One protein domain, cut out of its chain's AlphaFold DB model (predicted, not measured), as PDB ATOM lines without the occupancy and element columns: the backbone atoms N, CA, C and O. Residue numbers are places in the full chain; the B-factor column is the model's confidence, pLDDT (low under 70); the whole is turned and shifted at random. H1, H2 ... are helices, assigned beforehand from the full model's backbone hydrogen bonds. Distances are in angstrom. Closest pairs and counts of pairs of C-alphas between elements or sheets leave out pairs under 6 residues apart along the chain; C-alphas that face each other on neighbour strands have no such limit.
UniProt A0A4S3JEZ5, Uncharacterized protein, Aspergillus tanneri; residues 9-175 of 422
ATOM      1  N   TYR A   9      -1.975  42.716 -54.680       86.12
ATOM      2  CA  TYR A   9      -2.849  42.609 -53.511       86.12
ATOM      3  C   TYR A   9      -3.640  41.294 -53.473       86.12
ATOM      4  O   TYR A   9      -4.070  40.901 -52.392       86.12
ATOM      5  N   VAL A  10      -3.845  40.611 -54.604       89.00
ATOM      6  CA  VAL A  10      -4.657  39.387 -54.653       89.00
ATOM      7  C   VAL A  10      -3.973  38.251 -53.893       89.00
ATOM      8  O   VAL A  10      -4.608  37.599 -53.064       89.00
ATOM      9  N   ASP A  11      -2.664  38.076 -54.070       89.25
ATOM     10  CA  ASP A  11      -1.893  37.091 -53.306       89.25
ATOM     11  C   ASP A  11      -1.854  37.415 -51.809       89.25
ATOM     12  O   ASP A  11      -1.979  36.518 -50.971       89.25
ATOM     13  N   LEU A  12      -1.752  38.701 -51.448       89.94
ATOM     14  CA  LEU A  12      -1.861  39.148 -50.054       89.94
ATOM     15  C   LEU A  12      -3.225  38.785 -49.455       89.94
ATOM     16  O   LEU A  12      -3.286  38.261 -48.342       89.94
ATOM     17  N   VAL A  13      -4.310  39.010 -50.198       89.00
ATOM     18  CA  VAL A  13      -5.677  38.663 -49.786       89.00
ATOM     19  C   VAL A  13      -5.823  37.152 -49.594       89.00
ATOM     20  O   VAL A  13      -6.292  36.729 -48.536       89.00
ATOM     21  N   ARG A  14      -5.364  36.328 -50.550       90.62
ATOM     22  CA  ARG A  14      -5.403  34.856 -50.442       90.62
ATOM     23  C   ARG A  14      -4.660  34.364 -49.204       90.62
ATOM     24  O   ARG A  14      -5.188  33.558 -48.441       90.62
ATOM     25  N   ARG A  15      -3.452  34.883 -48.967       93.00
ATOM     26  CA  ARG A  15      -2.658  34.545 -47.777       93.00
ATOM     27  C   ARG A  15      -3.373  34.940 -46.489       93.00
ATOM     28  O   ARG A  15      -3.364  34.164 -45.538       93.00
ATOM     29  N   LYS A  16      -4.002  36.118 -46.448       91.75
ATOM     30  CA  LYS A  16      -4.703  36.595 -45.249       91.75
ATOM     31  C   LYS A  16      -5.950  35.761 -44.954       91.75
ATOM     32  O   LYS A  16      -6.189  35.393 -43.809       91.75
ATOM     33  N   GLN A  17      -6.690  35.377 -45.990       89.69
ATOM     34  CA  GLN A  17      -7.825  34.455 -45.879       89.69
ATOM     35  C   GLN A  17      -7.394  33.059 -45.415       89.69
ATOM     36  O   GLN A  17      -8.057  32.459 -44.572       89.69
ATOM     37  N   ALA A  18      -6.269  32.549 -45.926       92.25
ATOM     38  CA  ALA A  18      -5.702  31.283 -45.473       92.25
ATOM     39  C   ALA A  18      -5.280  31.347 -43.995       92.25
ATOM     40  O   ALA A  18      -5.597  30.430 -43.239       92.25
ATOM     41  N   GLN A  19      -4.648  32.449 -43.565       92.81
ATOM     42  CA  GLN A  19      -4.305  32.696 -42.161       92.81
ATOM     43  C   GLN A  19      -5.562  32.687 -41.276       92.81
ATOM     44  O   GLN A  19      -5.614  31.936 -40.303       92.81
ATOM     45  N   LEU A  20      -6.598  33.442 -41.653       90.62
ATOM     46  CA  LEU A  20      -7.888  33.481 -40.955       90.62
ATOM     47  C   LEU A  20      -8.511  32.089 -40.803       90.62
ATOM     48  O   LEU A  20      -8.869  31.679 -39.701       90.62
ATOM     49  N   LYS A  21      -8.581  31.329 -41.903       89.69
ATOM     50  CA  LYS A  21      -9.122  29.964 -41.905       89.69
ATOM     51  C   LYS A  21      -8.307  29.020 -41.020       89.69
ATOM     52  O   LYS A  21      -8.879  28.152 -40.363       89.69
ATOM     53  N   SER A  22      -6.982  29.180 -41.000       93.12
ATOM     54  CA  SER A  22      -6.094  28.375 -40.155       93.12
ATOM     55  C   SER A  22      -6.264  28.669 -38.663       93.12
ATOM     56  O   SER A  22      -6.099  27.759 -37.859       93.12
ATOM     57  N   GLY A  23      -6.679  29.890 -38.306       92.75
ATOM     58  CA  GLY A  23      -6.937  30.300 -36.925       92.75
ATOM     59  C   GLY A  23      -8.229  29.745 -36.317       92.75
ATOM     60  O   GLY A  23      -8.504  30.011 -35.152       92.75
ATOM     61  N   ILE A  24      -9.032  28.987 -37.075       95.19
ATOM     62  CA  ILE A  24     -10.201  28.269 -36.554       95.19
ATOM     63  C   ILE A  24      -9.814  26.803 -36.295       95.19
ATOM     64  O   ILE A  24      -9.547  26.084 -37.276       95.19
ATOM     65  N   PRO A  25      -9.838  26.338 -35.026       95.69
ATOM     66  CA  PRO A  25      -9.629  24.936 -34.671       95.69
ATOM     67  C   PRO A  25     -10.551  24.001 -35.453       95.69
ATOM     68  O   PRO A  25     -11.696  24.349 -35.749       95.69
ATOM     69  N   ALA A  26     -10.054  22.818 -35.819       95.50
ATOM     70  CA  ALA A  26     -10.778  21.892 -36.689       95.50
ATOM     71  C   ALA A  26     -12.117  21.454 -36.076       95.50
ATOM     72  O   ALA A  26     -13.122  21.378 -36.778       95.50
ATOM     73  N   GLU A  27     -12.137  21.253 -34.763       95.38
ATOM     74  CA  GLU A  27     -13.299  20.879 -33.965       95.38
ATOM     75  C   GLU A  27     -14.357  21.991 -33.838       95.38
ATOM     76  O   GLU A  27     -15.466  21.724 -33.384       95.38
ATOM     77  N   TRP A  28     -14.047  23.237 -34.220       96.50
ATOM     78  CA  TRP A  28     -15.003  24.359 -34.219       96.50
ATOM     79  C   TRP A  28     -15.495  24.708 -35.628       96.50
ATOM     80  O   TRP A  28     -16.214  25.694 -35.818       96.50
ATOM     81  N   ARG A  29     -15.098  23.931 -36.642       95.56
ATOM     82  CA  ARG A  29     -15.522  24.157 -38.026       95.56
ATOM     83  C   ARG A  29     -16.918  23.601 -38.258       95.56
ATOM     84  O   ARG A  29     -17.202  22.453 -37.929       95.56
ATOM     85  N   LEU A  30     -17.776  24.419 -38.859       94.62
ATOM     86  CA  LEU A  30     -19.121  24.011 -39.228       94.62
ATOM     87  C   LEU A  30     -19.074  22.951 -40.340       94.62
ATOM     88  O   LEU A  30     -18.374  23.135 -41.341       94.62
ATOM     89  N   PRO A  31     -19.871  21.879 -40.222       91.81
ATOM     90  CA  PRO A  31     -20.228  21.039 -41.353       91.81
ATOM     91  C   PRO A  31     -20.809  21.865 -42.509       91.81
ATOM     92  O   PRO A  31     -21.632  22.752 -42.294       91.81
ATOM     93  N   ALA A  32     -20.442  21.530 -43.750       89.50
ATOM     94  CA  ALA A  32     -20.851  22.297 -44.932       89.50
ATOM     95  C   ALA A  32     -22.379  22.416 -45.096       89.50
ATOM     96  O   ALA A  32     -22.851  23.438 -45.575       89.50
ATOM     97  N   HIS A  33     -23.153  21.416 -44.659       89.69
ATOM     98  CA  HIS A  33     -24.620  21.432 -44.747       89.69
ATOM     99  C   HIS A  33     -25.290  22.465 -43.824       89.69
ATOM    100  O   HIS A  33     -26.458  22.780 -44.019       89.69
ATOM    101  N   LEU A  34     -24.569  22.983 -42.822       89.25
ATOM    102  CA  LEU A  34     -25.048  24.051 -41.940       89.25
ATOM    103  C   LEU A  34     -24.693  25.445 -42.458       89.25
ATOM    104  O   LEU A  34     -25.161  26.438 -41.908       89.25
ATOM    105  N   ILE A  35     -23.861  25.539 -43.495       87.25
ATOM    106  CA  ILE A  35     -23.515  26.800 -44.141       87.25
ATOM    107  C   ILE A  35     -24.434  26.945 -45.359       87.25
ATOM    108  O   ILE A  35     -24.478  26.032 -46.185       87.25
ATOM    109  N   PRO A  36     -25.163  28.067 -45.514       82.56
ATOM    110  CA  PRO A  36     -25.955  28.301 -46.717       82.56
ATOM    111  C   PRO A  36     -25.091  28.124 -47.973       82.56
ATOM    112  O   PRO A  36     -23.985  28.663 -48.028       82.56
ATOM    113  N   GLY A  37     -25.569  27.373 -48.972       77.44
ATOM    114  CA  GLY A  37     -24.768  27.004 -50.152       77.44
ATOM    115  C   GLY A  37     -24.141  28.211 -50.859       77.44
ATOM    116  O   GLY A  37     -22.957  28.205 -51.188       77.44
ATOM    117  N   ASP A  38     -24.907  29.295 -50.949       71.94
ATOM    118  CA  ASP A  38     -24.519  30.603 -51.486       71.94
ATOM    119  C   ASP A  38     -23.338  31.269 -50.750       71.94
ATOM    120  O   ASP A  38     -22.639  32.122 -51.297       71.94
ATOM    121  N   MET A  39     -23.088  30.887 -49.494       73.81
ATOM    122  CA  MET A  39     -21.999  31.411 -48.669       73.81
ATOM    123  C   MET A  39     -20.719  30.573 -48.757       73.81
ATOM    124  O   MET A  39     -19.678  31.037 -48.287       73.81
ATOM    125  N   LEU A  40     -20.756  29.380 -49.365       72.81
ATOM    126  CA  LEU A  40     -19.580  28.510 -49.501       72.81
ATOM    127  C   LEU A  40     -18.508  29.124 -50.417       72.81
ATOM    128  O   LEU A  40     -17.315  28.923 -50.181       72.81
ATOM    129  N   SER A  41     -18.914  29.912 -51.419       76.88
ATOM    130  CA  SER A  41     -17.999  30.641 -52.302       76.88
ATOM    131  C   SER A  41     -17.788  32.078 -51.823       76.88
ATOM    132  O   SER A  41     -18.717  32.874 -51.672       76.88
ATOM    133  N   LEU A  42     -16.525  32.425 -51.568       69.94
ATOM    134  CA  LEU A  42     -16.155  33.742 -51.057       69.94
ATOM    135  C   LEU A  42     -16.364  34.843 -52.106       69.94
ATOM    136  O   LEU A  42     -16.924  35.889 -51.788       69.94
ATOM    137  N   ALA A  43     -15.933  34.596 -53.344       69.50
ATOM    138  CA  ALA A  43     -16.022  35.557 -54.443       69.50
ATOM    139  C   ALA A  43     -17.484  35.897 -54.764       69.50
ATOM    140  O   ALA A  43     -17.858  37.066 -54.871       69.50
ATOM    141  N   ASP A  44     -18.308  34.860 -54.815       66.62
ATOM    142  CA  ASP A  44     -19.735  34.924 -55.102       66.62
ATOM    143  C   ASP A  44     -20.484  35.713 -54.026       66.62
ATOM    144  O   ASP A  44     -21.153  36.701 -54.330       66.62
ATOM    145  N   SER A  45     -20.243  35.401 -52.749       63.25
ATOM    146  CA  SER A  45     -20.908  36.062 -51.617       63.25
ATOM    147  C   SER A  45     -20.662  37.575 -51.486       63.25
ATOM    148  O   SER A  45     -21.415  38.257 -50.792       63.25
ATOM    149  N   ILE A  46     -19.618  38.106 -52.134       67.81
ATOM    150  CA  ILE A  46     -19.247  39.530 -52.097       67.81
ATOM    151  C   ILE A  46     -19.732  40.251 -53.360       67.81
ATOM    152  O   ILE A  46     -20.241  41.368 -53.281       67.81
ATOM    153  N   THR A  47     -19.578  39.623 -54.526       69.00
ATOM    154  CA  THR A  47     -19.838  40.259 -55.828       69.00
ATOM    155  C   THR A  47     -21.303  40.179 -56.256       69.00
ATOM    156  O   THR A  47     -21.816  41.127 -56.850       69.00
ATOM    157  N   ASN A  48     -22.012  39.112 -55.876       67.19
ATOM    158  CA  ASN A  48     -23.380  38.829 -56.316       67.19
ATOM    159  C   ASN A  48     -24.409  38.918 -55.179       67.19
ATOM    160  O   ASN A  48     -25.478  38.320 -55.254       67.19
ATOM    161  N   ALA A  49     -24.137  39.708 -54.133       66.69
ATOM    162  CA  ALA A  49     -24.925  39.764 -52.892       66.69
ATOM    163  C   ALA A  49     -26.450  39.982 -53.065       66.69
ATOM    164  O   ALA A  49     -27.227  39.632 -52.182       66.69
ATOM    165  N   LYS A  50     -26.898  40.556 -54.192       70.94
ATOM    166  CA  LYS A  50     -28.325  40.768 -54.509       70.94
ATOM    167  C   LYS A  50     -29.042  39.527 -55.057       70.94
ATOM    168  O   LYS A  50     -30.265  39.544 -55.132       70.94
ATOM    169  N   GLN A  51     -28.301  38.504 -55.479       66.94
ATOM    170  CA  GLN A  51     -28.834  37.299 -56.123       66.94
ATOM    171  C   GLN A  51     -29.123  36.169 -55.125       66.94
ATOM    172  O   GLN A  51     -29.785  35.202 -55.487       66.94
ATOM    173  N   TYR A  52     -28.673  36.300 -53.876       64.31
ATOM    174  CA  TYR A  52     -28.827  35.267 -52.854       64.31
ATOM    175  C   TYR A  52     -30.081  35.449 -52.009       64.31
ATOM    176  O   TYR A  52     -30.511  36.573 -51.719       64.31
ATOM    177  N   GLN A  53     -30.657  34.327 -51.570       67.19
ATOM    178  CA  GLN A  53     -31.739  34.356 -50.593       67.19
ATOM    179  C   GLN A  53     -31.248  34.964 -49.276       67.19
ATOM    180  O   GLN A  53     -30.147  34.691 -48.795       67.19
ATOM    181  N   ARG A  54     -32.097  35.787 -48.654       73.19
ATOM    182  CA  ARG A  54     -31.845  36.308 -47.308       73.19
ATOM    183  C   ARG A  54     -32.075  35.187 -46.301       73.19
ATOM    184  O   ARG A  54     -33.213  34.917 -45.930       73.19
ATOM    185  N   VAL A  55     -30.996  34.544 -45.870       80.19
ATOM    186  CA  VAL A  55     -31.031  33.489 -44.854       80.19
ATOM    187  C   VAL A  55     -30.693  34.088 -43.491       80.19
ATOM    188  O   VAL A  55     -29.676  34.764 -43.341       80.19
ATOM    189  N   ASN A  56     -31.543  33.848 -42.492       84.38
ATOM    190  CA  ASN A  56     -31.224  34.186 -41.110       84.38
ATOM    191  C   ASN A  56     -30.297  33.112 -40.525       84.38
ATOM    192  O   ASN A  56     -30.660  31.942 -40.464       84.38
ATOM    193  N   VAL A  57     -29.106  33.524 -40.097       89.19
ATOM    194  CA  VAL A  57     -28.057  32.640 -39.567       89.19
ATOM    195  C   VAL A  57     -27.864  32.772 -38.050       89.19
ATOM    196  O   VAL A  57     -26.946  32.168 -37.499       89.19
ATOM    197  N   ILE A  58     -28.712  33.554 -37.366       91.50
ATOM    198  CA  ILE A  58     -28.554  33.903 -35.943       91.50
ATOM    199  C   ILE A  58     -28.559  32.671 -35.022       91.50
ATOM    200  O   ILE A  58     -27.805  32.636 -34.054       91.50
ATOM    201  N   ASP A  59     -29.342  31.641 -35.366       93.69
ATOM    202  CA  ASP A  59     -29.516  30.430 -34.551       93.69
ATOM    203  C   ASP A  59     -28.518  29.312 -34.892       93.69
ATOM    204  O   ASP A  59     -28.468  28.291 -34.202       93.69
ATOM    205  N   ILE A  60     -27.686  29.485 -35.929       94.69
ATOM    206  CA  ILE A  60     -26.700  28.472 -36.332       94.69
ATOM    207  C   ILE A  60     -25.738  28.116 -35.190       94.69
ATOM    208  O   ILE A  60     -25.532  26.923 -34.979       94.69
ATOM    209  N   PRO A  61     -25.175  29.060 -34.404       95.38
ATOM    210  CA  PRO A  61     -24.329  28.703 -33.268       95.38
ATOM    211  C   PRO A  61     -24.996  27.725 -32.301       95.38
ATOM    212  O   PRO A  61     -24.387  26.711 -31.959       95.38
ATOM    213  N   ARG A  62     -26.256  27.982 -31.930       95.56
ATOM    214  CA  ARG A  62     -27.032  27.120 -31.034       95.56
ATOM    215  C   ARG A  62     -27.314  25.751 -31.659       95.56
ATOM    216  O   ARG A  62     -27.123  24.733 -31.004       95.56
ATOM    217  N   ASN A  63     -27.715  25.728 -32.928       94.56
ATOM    218  CA  ASN A  63     -28.152  24.511 -33.620       94.56
ATOM    219  C   ASN A  63     -27.004  23.722 -34.276       94.56
ATOM    220  O   ASN A  63     -27.241  22.687 -34.893       94.56
ATOM    221  N   SER A  64     -25.761  24.194 -34.153       94.69
ATOM    222  CA  SER A  64     -24.597  23.612 -34.833       94.69
ATOM    223  C   SER A  64     -24.187  22.225 -34.342       94.69
ATOM    224  O   SER A  64     -23.460  21.522 -35.040       94.69
ATOM    225  N   GLY A  65     -24.576  21.863 -33.116       95.12
ATOM    226  CA  GLY A  65     -24.060  20.684 -32.416       95.12
ATOM    227  C   GLY A  65     -22.607  20.815 -31.931       95.12
ATOM    228  O   GLY A  65     -22.082  19.870 -31.352       95.12
ATOM    229  N   LEU A  66     -21.953  21.967 -32.137       96.12
ATOM    230  CA  LEU A  66     -20.557  22.211 -31.736       96.12
ATOM    231  C   LEU A  66     -20.422  22.844 -30.340       96.12
ATOM    232  O   LEU A  66     -19.340  22.828 -29.745       96.12
ATOM    233  N   LEU A  67     -21.505  23.425 -29.817       97.00
ATOM    234  CA  LEU A  67     -21.565  23.993 -28.471       97.00
ATOM    235  C   LEU A  67     -22.105  22.946 -27.490       97.00
ATOM    236  O   LEU A  67     -23.151  22.345 -27.723       97.00
ATOM    237  N   THR A  68     -21.397  22.739 -26.382       96.62
ATOM    238  CA  THR A  68     -21.874  21.893 -25.279       96.62
ATOM    239  C   THR A  68     -23.037  22.570 -24.539       96.62
ATOM    240  O   THR A  68     -23.185  23.791 -24.633       96.62
ATOM    241  N   PRO A  69     -23.833  21.836 -23.734       96.62
ATOM    242  CA  PRO A  69     -24.872  22.450 -22.902       96.62
ATOM    243  C   PRO A  69     -24.342  23.582 -22.010       96.62
ATOM    244  O   PRO A  69     -24.987  24.619 -21.888       96.62
ATOM    245  N   LYS A  70     -23.127  23.423 -21.466       94.19
ATOM    246  CA  LYS A  70     -22.457  24.449 -20.657       94.19
ATOM    247  C   LYS A  70     -22.018  25.657 -21.491       94.19
ATOM    248  O   LYS A  70     -22.179  26.789 -21.047       94.19
ATOM    249  N   ASP A  71     -21.516  25.445 -22.715       95.56
ATOM    250  CA  ASP A  71     -21.191  26.553 -23.628       95.56
ATOM    251  C   ASP A  71     -22.446  27.395 -23.929       95.56
ATOM    252  O   ASP A  71     -22.379  28.625 -23.921       95.56
ATOM    253  N   LEU A  72     -23.592  26.746 -24.180       96.44
ATOM    254  CA  LEU A  72     -24.872  27.422 -24.417       96.44
ATOM    255  C   LEU A  72     -25.328  28.210 -23.188       96.44
ATOM    256  O   LEU A  72     -25.648  29.387 -23.312       96.44
ATOM    257  N   GLU A  73     -25.285  27.597 -22.005       94.44
ATOM    258  CA  GLU A  73     -25.646  28.255 -20.749       94.44
ATOM    259  C   GLU A  73     -24.820  29.530 -20.514       94.44
ATOM    260  O   GLU A  73     -25.387  30.608 -20.325       94.44
ATOM    261  N   ILE A  74     -23.489  29.430 -20.614       91.94
ATOM    262  CA  ILE A  74     -22.557  30.553 -20.428       91.94
ATOM    263  C   ILE A  74     -22.842  31.693 -21.414       91.94
ATOM    264  O   ILE A  74     -22.782  32.866 -21.047       91.94
ATOM    265  N   THR A  75     -23.116  31.360 -22.675       94.00
ATOM    266  CA  THR A  75     -23.190  32.345 -23.767       94.00
ATOM    267  C   THR A  75     -24.588  32.916 -24.013       94.00
ATOM    268  O   THR A  75     -24.731  33.787 -24.874       94.00
ATOM    269  N   GLU A  76     -25.611  32.444 -23.296       93.75
ATOM    270  CA  GLU A  76     -27.009  32.856 -23.500       93.75
ATOM    271  C   GLU A  76     -27.711  33.329 -22.225       93.75
ATOM    272  O   GLU A  76     -28.568  34.206 -22.310       93.75
ATOM    273  N   ASN A  77     -27.356  32.789 -21.053       90.81
ATOM    274  CA  ASN A  77     -28.145  32.979 -19.830       90.81
ATOM    275  C   ASN A  77     -27.504  33.929 -18.804       90.81
ATOM    276  O   ASN A  77     -28.059  34.130 -17.720       90.81
ATOM    277  N   PHE A  78     -26.361  34.536 -19.134       87.56
ATOM    278  CA  PHE A  78     -25.662  35.475 -18.261       87.56
ATOM    279  C   PHE A  78     -25.581  36.878 -18.864       87.56
ATOM    280  O   PHE A  78     -25.245  37.056 -20.033       87.56
ATOM    281  N   ASP A  79     -25.824  37.882 -18.021       89.19
ATOM    282  CA  ASP A  79     -25.333  39.239 -18.253       89.19
ATOM    283  C   ASP A  79     -23.880  39.376 -17.757       89.19
ATOM    284  O   ASP A  79     -23.338  38.489 -17.090       89.19
ATOM    285  N   VAL A  80     -23.240  40.503 -18.081       88.19
ATOM    286  CA  VAL A  80     -21.834  40.766 -17.730       88.19
ATOM    287  C   VAL A  80     -21.597  40.691 -16.219       88.19
ATOM    288  O   VAL A  80     -20.638  40.058 -15.785       88.19
ATOM    289  N   CYS A  81     -22.463  41.304 -15.408       89.62
ATOM    290  CA  CYS A  81     -22.293  41.360 -13.957       89.62
ATOM    291  C   CYS A  81     -22.391  39.969 -13.327       89.62
ATOM    292  O   CYS A  81     -21.550  39.600 -12.506       89.62
ATOM    293  N   ARG A  82     -23.384  39.173 -13.735       92.19
ATOM    294  CA  ARG A  82     -23.571  37.803 -13.252       92.19
ATOM    295  C   ARG A  82     -22.420  36.903 -13.676       92.19
ATOM    296  O   ARG A  82     -21.939  36.135 -12.849       92.19
ATOM    297  N   LEU A  83     -21.954  37.014 -14.919       92.62
ATOM    298  CA  LEU A  83     -20.824  36.230 -15.415       92.62
ATOM    299  C   LEU A  83     -19.537  36.541 -14.636       92.62
ATOM    300  O   LEU A  83     -18.836  35.629 -14.209       92.62
ATOM    301  N   LEU A  84     -19.263  37.822 -14.386       93.81
ATOM    302  CA  LEU A  84     -18.118  38.255 -13.582       93.81
ATOM    303  C   LEU A  84     -18.208  37.762 -12.131       93.81
ATOM    304  O   LEU A  84     -17.204  37.306 -11.591       93.81
ATOM    305  N   SER A  85     -19.400  37.795 -11.523       94.31
ATOM    306  CA  SER A  85     -19.628  37.245 -10.176       94.31
ATOM    307  C   SER A  85     -19.353  35.741 -10.134       94.31
ATOM    308  O   SER A  85     -18.646  35.271  -9.252       94.31
ATOM    309  N   GLN A  86     -19.837  34.983 -11.127       94.75
ATOM    310  CA  GLN A  86     -19.595  33.538 -11.229       94.75
ATOM    311  C   GLN A  86     -18.102  33.207 -11.319       94.75
ATOM    312  O   GLN A  86     -17.654  32.256 -10.679       94.75
ATOM    313  N   ILE A  87     -17.337  33.999 -12.077       95.69
ATOM    314  CA  ILE A  87     -15.882  33.842 -12.176       95.69
ATOM    315  C   ILE A  87     -15.216  34.193 -10.844       95.69
ATOM    316  O   ILE A  87     -14.430  33.404 -10.330       95.69
ATOM    317  N   ALA A  88     -15.542  35.346 -10.255       94.56
ATOM    318  CA  ALA A  88     -14.940  35.801  -9.000       94.56
ATOM    319  C   ALA A  88     -15.227  34.857  -7.817       94.56
ATOM    320  O   ALA A  88     -14.380  34.697  -6.943       94.56
ATOM    321  N   GLU A  89     -16.395  34.212  -7.806       95.44
ATOM    322  CA  GLU A  89     -16.802  33.207  -6.814       95.44
ATOM    323  C   GLU A  89     -16.249  31.799  -7.107       95.44
ATOM    324  O   GLU A  89     -16.489  30.876  -6.331       95.44
ATOM    325  N   GLY A  90     -15.542  31.605  -8.227       92.12
ATOM    326  CA  GLY A  90     -14.985  30.309  -8.627       92.12
ATOM    327  C   GLY A  90     -16.026  29.281  -9.090       92.12
ATOM    328  O   GLY A  90     -15.719  28.092  -9.159       92.12
ATOM    329  N   LYS A  91     -17.253  29.707  -9.410       93.94
ATOM    330  CA  LYS A  91     -18.329  28.837  -9.923       93.94
ATOM    331  C   LYS A  91     -18.167  28.506 -11.410       93.94
ATOM    332  O   LYS A  91     -18.678  27.493 -11.878       93.94
ATOM    333  N   SER A  92     -17.480  29.364 -12.158       94.44
ATOM    334  CA  SER A  92     -17.064  29.139 -13.548       94.44
ATOM    335  C   SER A  92     -15.625  29.605 -13.714       94.44
ATOM    336  O   SER A  92     -15.254  30.622 -13.132       94.44
ATOM    337  N   SER A  93     -14.815  28.899 -14.503       97.12
ATOM    338  CA  SER A  93     -13.460  29.376 -14.792       97.12
ATOM    339  C   SER A  93     -13.465  30.413 -15.922       97.12
ATOM    340  O   SER A  93     -14.304  30.378 -16.829       97.12
ATOM    341  N   ALA A  94     -12.522  31.351 -15.894       97.44
ATOM    342  CA  ALA A  94     -12.300  32.304 -16.973       97.44
ATOM    343  C   ALA A  94     -11.967  31.581 -18.287       97.44
ATOM    344  O   ALA A  94     -12.422  31.998 -19.352       97.44
ATOM    345  N   GLU A  95     -11.204  30.487 -18.236       97.88
ATOM    346  CA  GLU A  95     -10.898  29.672 -19.410       97.88
ATOM    347  C   GLU A  95     -12.141  29.013 -20.026       97.88
ATOM    348  O   GLU A  95     -12.298  29.056 -21.248       97.88
ATOM    349  N   GLU A  96     -13.051  28.470 -19.212       97.25
ATOM    350  CA  GLU A  96     -14.321  27.896 -19.674       97.25
ATOM    351  C   GLU A  96     -15.191  28.951 -20.356       97.25
ATOM    352  O   GLU A  96     -15.709  28.730 -21.455       97.25
ATOM    353  N   VAL A  97     -15.302  30.129 -19.736       97.56
ATOM    354  CA  VAL A  97     -16.071  31.248 -20.280       97.56
ATOM    355  C   VAL A  97     -15.489  31.709 -21.617       97.56
ATOM    356  O   VAL A  97     -16.204  31.778 -22.622       97.56
ATOM    357  N   VAL A  98     -14.179  31.958 -21.677       97.38
ATOM    358  CA  VAL A  98     -13.492  32.357 -22.914       97.38
ATOM    359  C   VAL A  98     -13.633  31.294 -24.002       97.38
ATOM    360  O   VAL A  98     -13.836  31.642 -25.169       97.38
ATOM    361  N   ARG A  99     -13.571  30.007 -23.652       97.88
ATOM    362  CA  ARG A  99     -13.739  28.896 -24.595       97.88
ATOM    363  C   ARG A  99     -15.130  28.877 -25.219       97.88
ATOM    364  O   ARG A  99     -15.221  28.801 -26.445       97.88
ATOM    365  N   GLY A 100     -16.188  28.989 -24.415       96.75
ATOM    366  CA  GLY A 100     -17.568  28.995 -24.910       96.75
ATOM    367  C   GLY A 100     -17.828  30.142 -25.887       96.75
ATOM    368  O   GLY A 100     -18.314  29.926 -27.003       96.75
ATOM    369  N   PHE A 101     -17.403  31.358 -25.526       97.88
ATOM    370  CA  PHE A 101     -17.506  32.521 -26.412       97.88
ATOM    371  C   PHE A 101     -16.619  32.400 -27.663       97.88
ATOM    372  O   PHE A 101     -17.055  32.788 -28.746       97.88
ATOM    373  N   SER A 102     -15.421  31.813 -27.561       97.75
ATOM    374  CA  SER A 102     -14.520  31.598 -28.709       97.75
ATOM    375  C   SER A 102     -15.107  30.623 -29.731       97.75
ATOM    376  O   SER A 102     -15.106  30.920 -30.925       97.75
ATOM    377  N   LYS A 103     -15.691  29.504 -29.279       97.62
ATOM    378  CA  LYS A 103     -16.414  28.565 -30.154       97.62
ATOM    379  C   LYS A 103     -17.565  29.258 -30.876       97.62
ATOM    380  O   LYS A 103     -17.682  29.174 -32.097       97.62
ATOM    381  N   ARG A 104     -18.400  29.988 -30.129       97.00
ATOM    382  CA  ARG A 104     -19.543  30.726 -30.682       97.00
ATOM    383  C   ARG A 104     -19.097  31.771 -31.709       97.00
ATOM    384  O   ARG A 104     -19.699  31.863 -32.777       97.00
ATOM    385  N   ALA A 105     -18.017  32.501 -31.431       96.88
ATOM    386  CA  ALA A 105     -17.427  33.465 -32.356       96.88
ATOM    387  C   ALA A 105     -16.861  32.796 -33.621       96.88
ATOM    388  O   ALA A 105     -17.064  33.308 -34.720       96.88
ATOM    389  N   ALA A 106     -16.210  31.635 -33.499       96.94
ATOM    390  CA  ALA A 106     -15.726  30.861 -34.641       96.94
ATOM    391  C   ALA A 106     -16.871  30.382 -35.549       96.94
ATOM    392  O   ALA A 106     -16.762  30.452 -36.775       96.94
ATOM    393  N   ILE A 107     -17.987  29.935 -34.967       96.50
ATOM    394  CA  ILE A 107     -19.187  29.541 -35.719       96.50
ATOM    395  C   ILE A 107     -19.792  30.756 -36.432       96.50
ATOM    396  O   ILE A 107     -20.014  30.719 -37.642       96.50
ATOM    397  N   ALA A 108     -19.986  31.864 -35.709       94.62
ATOM    398  CA  ALA A 108     -20.499  33.105 -36.279       94.62
ATOM    399  C   ALA A 108     -19.606  33.623 -37.416       94.62
ATOM    400  O   ALA A 108     -20.107  34.062 -38.450       94.62
ATOM    401  N   HIS A 109     -18.283  33.530 -37.276       93.31
ATOM    402  CA  HIS A 109     -17.351  33.959 -38.312       93.31
ATOM    403  C   HIS A 109     -17.508  33.159 -39.609       93.31
ATOM    404  O   HIS A 109     -17.465  33.745 -40.688       93.31
ATOM    405  N   GLN A 110     -17.754  31.852 -39.527       92.00
ATOM    406  CA  GLN A 110     -17.915  31.001 -40.710       92.00
ATOM    407  C   GLN A 110     -19.165  31.341 -41.536       92.00
ATOM    408  O   GLN A 110     -19.145  31.152 -42.749       92.00
ATOM    409  N   VAL A 111     -20.211  31.895 -40.910       89.25
ATOM    410  CA  VAL A 111     -21.466  32.273 -41.593       89.25
ATOM    411  C   VAL A 111     -21.631  33.780 -41.830       89.25
ATOM    412  O   VAL A 111     -22.504  34.183 -42.591       89.25
ATOM    413  N   THR A 112     -20.799  34.631 -41.219       87.31
ATOM    414  CA  THR A 112     -20.911  36.105 -41.344       87.31
ATOM    415  C   THR A 112     -19.623  36.815 -41.751       87.31
ATOM    416  O   THR A 112     -19.668  37.975 -42.148       87.31
ATOM    417  N   ARG A 113     -18.466  36.148 -41.659       87.00
ATOM    418  CA  ARG A 113     -17.131  36.716 -41.920       87.00
ATOM    419  C   ARG A 113     -16.792  37.940 -41.051       87.00
ATOM    420  O   ARG A 113     -16.073  38.830 -41.482       87.00
ATOM    421  N   CYS A 114     -17.275  37.965 -39.806       88.31
ATOM    422  CA  CYS A 114     -17.174  39.127 -38.911       88.31
ATOM    423  C   CYS A 114     -15.812  39.363 -38.221       88.31
ATOM    424  O   CYS A 114     -15.596  40.450 -37.690       88.31
ATOM    425  N   LEU A 115     -14.906  38.380 -38.195       92.25
ATOM    426  CA  LEU A 115     -13.603  38.472 -37.530       92.25
ATOM    427  C   LEU A 115     -12.494  38.761 -38.547       92.25
ATOM    428  O   LEU A 115     -12.402  38.090 -39.572       92.25
ATOM    429  N   THR A 116     -11.631  39.728 -38.238       89.81
ATOM    430  CA  THR A 116     -10.390  39.985 -38.990       89.81
ATOM    431  C   THR A 116      -9.200  39.218 -38.425       89.81
ATOM    432  O   THR A 116      -8.318  38.840 -39.187       89.81
ATOM    433  N   GLU A 117      -9.195  38.946 -37.115       93.12
ATOM    434  CA  GLU A 117      -8.114  38.261 -36.398       93.12
ATOM    435  C   GLU A 117      -8.697  37.356 -35.286       93.12
ATOM    436  O   GLU A 117      -9.165  37.861 -34.261       93.12
ATOM    437  N   PRO A 118      -8.718  36.020 -35.451       93.25
ATOM    438  CA  PRO A 118      -9.169  35.093 -34.416       93.25
ATOM    439  C   PRO A 118      -8.071  34.880 -33.366       93.25
ATOM    440  O   PRO A 118      -7.090  34.179 -33.600       93.25
ATOM    441  N   LEU A 119      -8.240  35.468 -32.181       94.62
ATOM    442  CA  LEU A 119      -7.253  35.416 -31.090       94.62
ATOM    443  C   LEU A 119      -7.483  34.265 -30.094       94.62
ATOM    444  O   LEU A 119      -7.064  34.356 -28.938       94.62
ATOM    445  N   PHE A 120      -8.145  33.189 -30.527       95.75
ATOM    446  CA  PHE A 120      -8.676  32.139 -29.652       95.75
ATOM    447  C   PHE A 120      -7.617  31.489 -28.755       95.75
ATOM    448  O   PHE A 120      -7.817  31.418 -27.545       95.75
ATOM    449  N   ASP A 121      -6.469  31.088 -29.305       94.38
ATOM    450  CA  ASP A 121      -5.416  30.425 -28.525       94.38
ATOM    451  C   ASP A 121      -4.859  31.335 -27.428       94.38
ATOM    452  O   ASP A 121      -4.760  30.940 -26.265       94.38
ATOM    453  N   SER A 122      -4.549  32.586 -27.779       93.62
ATOM    454  CA  SER A 122      -4.047  33.572 -26.819       93.62
ATOM    455  C   SER A 122      -5.092  33.934 -25.759       93.62
ATOM    456  O   SER A 122      -4.749  34.128 -24.592       93.62
ATOM    457  N   ALA A 123      -6.375  33.959 -26.134       94.88
ATOM    458  CA  ALA A 123      -7.475  34.203 -25.213       94.88
ATOM    459  C   ALA A 123      -7.627  33.043 -24.218       94.88
ATOM    460  O   ALA A 123      -7.731  33.283 -23.017       94.88
ATOM    461  N   LEU A 124      -7.558  31.792 -24.687       97.38
ATOM    462  CA  LEU A 124      -7.590  30.602 -23.832       97.38
ATOM    463  C   LEU A 124      -6.401  30.564 -22.866       97.38
ATOM    464  O   LEU A 124      -6.585  30.308 -21.679       97.38
ATOM    465  N   GLN A 125      -5.189  30.858 -23.347       96.38
ATOM    466  CA  GLN A 125      -3.999  30.960 -22.493       96.38
ATOM    467  C   GLN A 125      -4.167  32.042 -21.422       96.38
ATOM    468  O   GLN A 125      -3.838  31.820 -20.258       96.38
ATOM    469  N   ARG A 126      -4.727  33.203 -21.791       94.56
ATOM    470  CA  ARG A 126      -5.020  34.268 -20.832       94.56
ATOM    471  C   ARG A 126      -6.067  33.839 -19.806       94.56
ATOM    472  O   ARG A 126      -5.869  34.134 -18.635       94.56
ATOM    473  N   GLY A 127      -7.124  33.142 -20.221       96.50
ATOM    474  CA  GLY A 127      -8.132  32.577 -19.318       96.50
ATOM    475  C   GLY A 127      -7.495  31.701 -18.237       96.50
ATOM    476  O   GLY A 127      -7.670  31.982 -17.057       96.50
ATOM    477  N   LYS A 128      -6.636  30.750 -18.636       97.88
ATOM    478  CA  LYS A 128      -5.904  29.877 -17.696       97.88
ATOM    479  C   LYS A 128      -5.067  30.665 -16.693       97.88
ATOM    480  O   LYS A 128      -5.142  30.411 -15.499       97.88
ATOM    481  N   ALA A 129      -4.320  31.661 -17.166       95.31
ATOM    482  CA  ALA A 129      -3.494  32.493 -16.292       95.31
ATOM    483  C   ALA A 129      -4.326  33.311 -15.280       95.31
ATOM    484  O   ALA A 129      -3.860  33.590 -14.177       95.31
ATOM    485  N   LEU A 130      -5.547  33.723 -15.646       95.31
ATOM    486  CA  LEU A 130      -6.466  34.407 -14.728       95.31
ATOM    487  C   LEU A 130      -7.032  33.444 -13.680       95.31
ATOM    488  O   LEU A 130      -7.137  33.820 -12.513       95.31
ATOM    489  N   ASP A 131      -7.342  32.212 -14.079       97.88
ATOM    490  CA  ASP A 131      -7.792  31.160 -13.166       97.88
ATOM    491  C   ASP A 131      -6.699  30.788 -12.156       97.88
ATOM    492  O   ASP A 131      -6.952  30.763 -10.954       97.88
ATOM    493  N   GLU A 132      -5.461  30.591 -12.618       96.88
ATOM    494  CA  GLU A 132      -4.295  30.327 -11.763       96.88
ATOM    495  C   GLU A 132      -4.045  31.460 -10.757       96.88
ATOM    496  O   GLU A 132      -3.705  31.206  -9.598       96.88
ATOM    497  N   HIS A 133      -4.226  32.715 -11.182       94.31
ATOM    498  CA  HIS A 133      -4.112  33.878 -10.305       94.31
ATOM    499  C   HIS A 133      -5.207  33.899  -9.236       94.31
ATOM    500  O   HIS A 133      -4.909  34.120  -8.059       94.31
ATOM    501  N   LEU A 134      -6.461  33.665  -9.630       94.69
ATOM    502  CA  LEU A 134      -7.591  33.633  -8.706       94.69
ATOM    503  C   LEU A 134      -7.421  32.507  -7.678       94.69
ATOM    504  O   LEU A 134      -7.616  32.741  -6.489       94.69
ATOM    505  N   GLN A 135      -6.984  31.322  -8.114       95.75
ATOM    506  CA  GLN A 135      -6.697  30.188  -7.230       95.75
ATOM    507  C   GLN A 135      -5.586  30.502  -6.221       95.75
ATOM    508  O   GLN A 135      -5.721  30.180  -5.044       95.75
ATOM    509  N   HIS A 136      -4.504  31.156  -6.655       95.62
ATOM    510  CA  HIS A 136      -3.387  31.492  -5.768       95.62
ATOM    511  C   HIS A 136      -3.694  32.618  -4.781       95.62
ATOM    512  O   HIS A 136      -3.193  32.605  -3.658       95.62
ATOM    513  N   THR A 137      -4.447  33.633  -5.204       95.12
ATOM    514  CA  THR A 137      -4.603  34.880  -4.434       95.12
ATOM    515  C   THR A 137      -5.960  35.013  -3.750       95.12
ATOM    516  O   THR A 137      -6.127  35.873  -2.883       95.12
ATOM    517  N   GLY A 138      -6.943  34.203  -4.154       94.62
ATOM    518  CA  GLY A 138      -8.341  34.337  -3.751       94.62
ATOM    519  C   GLY A 138      -9.015  35.611  -4.270       94.62
ATOM    520  O   GLY A 138     -10.100  35.950  -3.802       94.62
ATOM    521  N   LYS A 139      -8.380  36.357  -5.188       92.12
ATOM    522  CA  LYS A 139      -8.903  37.616  -5.730       92.12
ATOM    523  C   LYS A 139      -8.771  37.669  -7.255       92.12
ATOM    524  O   LYS A 139      -7.769  37.212  -7.800       92.12
ATOM    525  N   PRO A 140      -9.758  38.238  -7.966       91.12
ATOM    526  CA  PRO A 140      -9.625  38.491  -9.394       91.12
ATOM    527  C   PRO A 140      -8.561  39.567  -9.654       91.12
ATOM    528  O   PRO A 140      -8.356  40.458  -8.830       91.12
ATOM    529  N   VAL A 141      -7.943  39.540 -10.840       82.88
ATOM    530  CA  VAL A 141      -6.951  40.556 -11.251       82.88
ATOM    531  C   VAL A 141      -7.569  41.963 -11.323       82.88
ATOM    532  O   VAL A 141      -6.868  42.958 -11.159       82.88
ATOM    533  N   GLY A 142      -8.875  42.052 -11.586       82.88
ATOM    534  CA  GLY A 142      -9.616  43.307 -11.694       82.88
ATOM    535  C   GLY A 142     -11.111  43.083 -11.954       82.88
ATOM    536  O   GLY A 142     -11.552  41.935 -12.054       82.88
ATOM    537  N   PRO A 143     -11.903  44.158 -12.099       81.94
ATOM    538  CA  PRO A 143     -13.362  44.078 -12.214       81.94
ATOM    539  C   PRO A 143     -13.846  43.368 -13.484       81.94
ATOM    540  O   PRO A 143     -14.954  42.851 -13.492       81.94
ATOM    541  N   LEU A 144     -13.026  43.299 -14.539       86.56
ATOM    542  CA  LEU A 144     -13.352  42.606 -15.795       86.56
ATOM    543  C   LEU A 144     -12.649  41.241 -15.937       86.56
ATOM    544  O   LEU A 144     -12.454  40.751 -17.050       86.56
ATOM    545  N   ASN A 145     -12.213  40.636 -14.827       89.94
ATOM    546  CA  ASN A 145     -11.459  39.383 -14.834       89.94
ATOM    547  C   ASN A 145     -12.197  38.267 -15.593       89.94
ATOM    548  O   ASN A 145     -13.253  37.810 -15.170       89.94
ATOM    549  N   GLY A 146     -11.603  37.805 -16.696       91.56
ATOM    550  CA  GLY A 146     -12.100  36.670 -17.476       91.56
ATOM    551  C   GLY A 146     -13.228  37.001 -18.455       91.56
ATOM    552  O   GLY A 146     -13.676  36.101 -19.159       91.56
ATOM    553  N   LEU A 147     -13.663  38.264 -18.550       94.25
ATOM    554  CA  LEU A 147     -14.700  38.674 -19.498       94.25
ATOM    555  C   LEU A 147     -14.172  38.644 -20.946       94.25
ATOM    556  O   LEU A 147     -13.235  39.385 -21.265       94.25
ATOM    557  N   PRO A 148     -14.774  37.856 -21.856       93.69
ATOM    558  CA  PRO A 148     -14.410  37.880 -23.268       93.69
ATOM    559  C   PRO A 148     -14.885  39.182 -23.918       93.69
ATOM    560  O   PRO A 148     -16.041  39.577 -23.770       93.69
ATOM    561  N   VAL A 149     -14.011  39.835 -24.682       90.94
ATOM    562  CA  VAL A 149     -14.336  41.064 -25.420       90.94
ATOM    563  C   VAL A 149     -13.913  40.942 -26.879       90.94
ATOM    564  O   VAL A 149     -12.907  40.310 -27.197       90.94
ATOM    565  N   SER A 150     -14.671  41.580 -27.769       88.00
ATOM    566  CA  SER A 150     -14.260  41.814 -29.154       88.00
ATOM    567  C   SER A 150     -14.045  43.309 -29.364       88.00
ATOM    568  O   SER A 150     -14.741  44.137 -28.775       88.00
ATOM    569  N   VAL A 151     -13.057  43.661 -30.180       83.62
ATOM    570  CA  VAL A 151     -12.742  45.052 -30.516       83.62
ATOM    571  C   VAL A 151     -12.692  45.204 -32.028       83.62
ATOM    572  O   VAL A 151     -12.342  44.273 -32.750       83.62
ATOM    573  N   LYS A 152     -13.062  46.387 -32.522       79.69
ATOM    574  CA  LYS A 152     -12.975  46.702 -33.952       79.69
ATOM    575  C   LYS A 152     -11.511  46.655 -34.413       79.69
ATOM    576  O   LYS A 152     -10.627  47.080 -33.680       79.69
ATOM    577  N   ASP A 153     -11.261  46.254 -35.655       83.25
ATOM    578  CA  ASP A 153      -9.910  46.082 -36.231       83.25
ATOM    579  C   ASP A 153      -9.002  47.335 -36.181       83.25
ATOM    580  O   ASP A 153      -7.790  47.257 -36.345       83.25
ATOM    581  N   CYS A 154      -9.566  48.523 -35.936       76.12
ATOM    582  CA  CYS A 154      -8.789  49.746 -35.718       76.12
ATOM    583  C   CYS A 154      -8.111  49.815 -34.336       76.12
ATOM    584  O   CYS A 154      -7.218  50.640 -34.132       76.12
ATOM    585  N   PHE A 155      -8.527  48.986 -33.374       75.62
ATOM    586  CA  PHE A 155      -7.880  48.873 -32.071       75.62
ATOM    587  C   PHE A 155      -6.656  47.970 -32.195       75.62
ATOM    588  O   PHE A 155      -6.757  46.766 -32.403       75.62
ATOM    589  N   ARG A 156      -5.474  48.566 -32.056       78.81
ATOM    590  CA  ARG A 156      -4.203  47.841 -32.135       78.81
ATOM    591  C   ARG A 156      -4.092  46.833 -30.991       78.81
ATOM    592  O   ARG A 156      -4.238  47.223 -29.835       78.81
ATOM    593  N   VAL A 157      -3.758  45.584 -31.301       84.88
ATOM    594  CA  VAL A 157      -3.372  44.554 -30.325       84.88
ATOM    595  C   VAL A 157      -1.942  44.120 -30.639       84.88
ATOM    596  O   VAL A 157      -1.595  43.862 -31.788       84.88
ATOM    597  N   LYS A 158      -1.062  44.104 -29.639       83.56
ATOM    598  CA  LYS A 158       0.361  43.805 -29.815       83.56
ATOM    599  C   LYS A 158       0.524  42.400 -30.402       83.56
ATOM    600  O   LYS A 158      -0.007  41.442 -29.856       83.56
ATOM    601  N   GLY A 159       1.301  42.287 -31.476       88.94
ATOM    602  CA  GLY A 159       1.523  41.037 -32.204       88.94
ATOM    603  C   GLY A 159       0.435  40.694 -33.227       88.94
ATOM    604  O   GLY A 159       0.577  39.700 -33.926       88.94
ATOM    605  N   VAL A 160      -0.607  41.520 -33.352       92.12
ATOM    606  CA  VAL A 160      -1.776  41.281 -34.207       92.12
ATOM    607  C   VAL A 160      -1.913  42.415 -35.224       92.12
ATOM    608  O   VAL A 160      -1.594  43.570 -34.921       92.12
ATOM    609  N   ASP A 161      -2.350  42.106 -36.443       92.50
ATOM    610  CA  ASP A 161      -2.605  43.131 -37.457       92.50
ATOM    611  C   ASP A 161      -3.748  44.067 -37.019       92.50
ATOM    612  O   ASP A 161      -4.668  43.677 -36.309       92.50
ATOM    613  N   ALA A 162      -3.679  45.325 -37.449       86.75
ATOM    614  CA  ALA A 162      -4.775  46.289 -37.353       86.75
ATOM    615  C   ALA A 162      -4.987  46.856 -38.760       86.75
ATOM    616  O   ALA A 162      -4.456  47.911 -39.115       86.75
ATOM    617  N   SER A 163      -5.648  46.067 -39.607       87.62
ATOM    618  CA  SER A 163      -5.646  46.256 -41.062       87.62
ATOM    619  C   SER A 163      -6.616  47.332 -41.546       87.62
ATOM    620  O   SER A 163      -6.463  47.833 -42.657       87.62
ATOM    621  N   ILE A 164      -7.637  47.642 -40.743       83.50
ATOM    622  CA  ILE A 164      -8.822  48.445 -41.070       83.50
ATOM    623  C   ILE A 164      -9.483  48.062 -42.406       83.50
ATOM    624  O   ILE A 164     -10.124  48.893 -43.045       83.50
ATOM    625  N   GLY A 165      -9.329  46.806 -42.840       80.94
ATOM    626  CA  GLY A 165      -9.811  46.320 -44.135       80.94
ATOM    627  C   GLY A 165      -8.952  46.732 -45.340       80.94
ATOM    628  O   GLY A 165      -9.371  46.527 -46.478       80.94
ATOM    629  N   LEU A 166      -7.759  47.295 -45.127       84.31
ATOM    630  CA  LEU A 166      -6.821  47.679 -46.183       84.31
ATOM    631  C   LEU A 166      -5.708  46.637 -46.332       84.31
ATOM    632  O   LEU A 166      -4.922  46.398 -45.415       84.31
ATOM    633  N   THR A 167      -5.565  46.080 -47.535       89.25
ATOM    634  CA  THR A 167      -4.510  45.102 -47.870       89.25
ATOM    635  C   THR A 167      -3.101  45.647 -47.636       89.25
ATOM    636  O   THR A 167      -2.212  44.904 -47.231       89.25
ATOM    637  N   ALA A 168      -2.904  46.959 -47.802       87.00
ATOM    638  CA  ALA A 168      -1.638  47.641 -47.531       87.00
ATOM    639  C   ALA A 168      -1.199  47.583 -46.053       87.00
ATOM    640  O   ALA A 168      -0.038  47.878 -45.752       87.00
ATOM    641  N   LEU A 169      -2.105  47.233 -45.136       88.50
ATOM    642  CA  LEU A 169      -1.854  47.119 -43.698       88.50
ATOM    643  C   LEU A 169      -1.846  45.664 -43.197       88.50
ATOM    644  O   LEU A 169      -1.586  45.440 -42.018       88.50
ATOM    645  N   ALA A 170      -2.087  44.682 -44.071       90.88
ATOM    646  CA  ALA A 170      -1.983  43.265 -43.728       90.88
ATOM    647  C   ALA A 170      -0.518  42.835 -43.536       90.88
ATOM    648  O   ALA A 170       0.387  43.368 -44.182       90.88
ATOM    649  N   PHE A 171      -0.297  41.837 -42.675       92.94
ATOM    650  CA  PHE A 171       1.017  41.311 -42.291       92.94
ATOM    651  C   PHE A 171       1.955  42.381 -41.716       92.94
ATOM    652  O   PHE A 171       3.173  42.338 -41.904       92.94
ATOM    653  N   LYS A 172       1.374  43.353 -41.012       91.75
ATOM    654  CA  LYS A 172       2.072  44.430 -40.305       91.75
ATOM    655  C   LYS A 172       1.589  44.436 -38.854       91.75
ATOM    656  O   LYS A 172       0.891  45.374 -38.449       91.75
ATOM    657  N   PRO A 173       1.950  43.406 -38.066       91.75
ATOM    658  CA  PRO A 173       1.433  43.252 -36.721       91.75
ATOM    659  C   PRO A 173       1.792  44.468 -35.876       91.75
ATOM    660  O   PRO A 173       2.903  45.008 -35.925       91.75
ATOM    661  N   SER A 174       0.831  44.918 -35.082       84.19
ATOM    662  CA  SER A 174       1.012  46.063 -34.214       84.19
ATOM    663  C   SER A 174       2.103  45.782 -33.191       84.19
ATOM    664  O   SER A 174       2.106  44.778 -32.490       84.19
ATOM    665  N   THR A 175       3.012  46.734 -33.025       80.50
ATOM    666  CA  THR A 175       4.060  46.667 -31.998       80.50
ATOM    667  C   THR A 175       3.553  47.003 -30.588       80.50
ATOM    668  O   THR A 175       4.316  46.929 -29.624       80.50
TER     669      THR A 175
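AT A GLANCE: This is residues 9 to 175 of the 422 residues of an uncharacterized protein of Aspergillus tanneri (UniProt A0A4S3JEZ5). Two long helices, H6 and H7, make a staggered helical hairpin, side by side over part of their length; H6 runs through the middle, the short H3 and H4 pack on it, and H5 sits close to the end where H6 begins. H1 and H2 lie separately toward the other end of H6, while residues 138 to 167, with no named element, fold back from the end of H7 toward H1. The printed part has 167 residues, with seven named helices in the order H1 to H7 and no named strand; its class is all helix, though under half of the residues, 78, are in named elements. It is compact, with a radius of gyration of the C-alphas of 17.7 A, and spans 54 by 39 by 25 A.

IN THESE COORDINATES: Find C-alpha 9 at (-2.849, 42.609, -53.511); from there H1 runs 19.8 A through residues 9 to 22. Go on to H2, residues 42 to 47, H3, residues 60 to 63, H4, residues 69 to 76, and H5, residues 80 to 88, which is 12.2 A long. H6 holds residues 94 to 112 and is 26.1 A long; look for its start at C-alpha 94, (-12.300, 32.304, -16.973). H7, residues 120 to 137, runs 25.7 A to C-alpha 137 at (-4.603, 34.880, -4.434).

HOW THE PARTS SIT: Begin at H6, the hub, which touches H3, H4 and H7. H6 and H7 form a helical hairpin, at a shallow tilt of 16 degrees, opposite ways; the closest C-alphas, of Glu 95 and Gly 127, are 4.0 A apart, and H6 touches H7 with residues 94 to 102 alone. H4 touches residues 97 to 104 of H6 alone, about perpendicular at 75 degrees, with the C-alphas of Asp 71 and Gly 100 closest at 4.6 A. H3 touches residues 104 to 108 of H6 alone, its closest C-alphas being those of Pro 61 and Ile 107, 5.8 A apart. H5 is close to H6 but not clearly touching, with the C-alphas of Ile 87 and Ala 94 closest at 6.2 A. H1 and H2 are apart from each other and from H3, H4, H5, H6 and H7. In H1, H4, H5, H6 and H7 every O i to N i+4 pair is within hydrogen-bond range, in H2 1 of 2 is, and H3 is too short for such a pair.

THE WHOLE: Look for the two C-alphas farthest apart at Gln 51 and Thr 137, 57.1 A. The printed part has no cut. The links from H1 to H2, 19 residues, and from H2 to H3, 12 residues, are long. The mean pLDDT of the printed part is 89.4, and you will find values under 70 at residues 42 to 49 and 51 to 53.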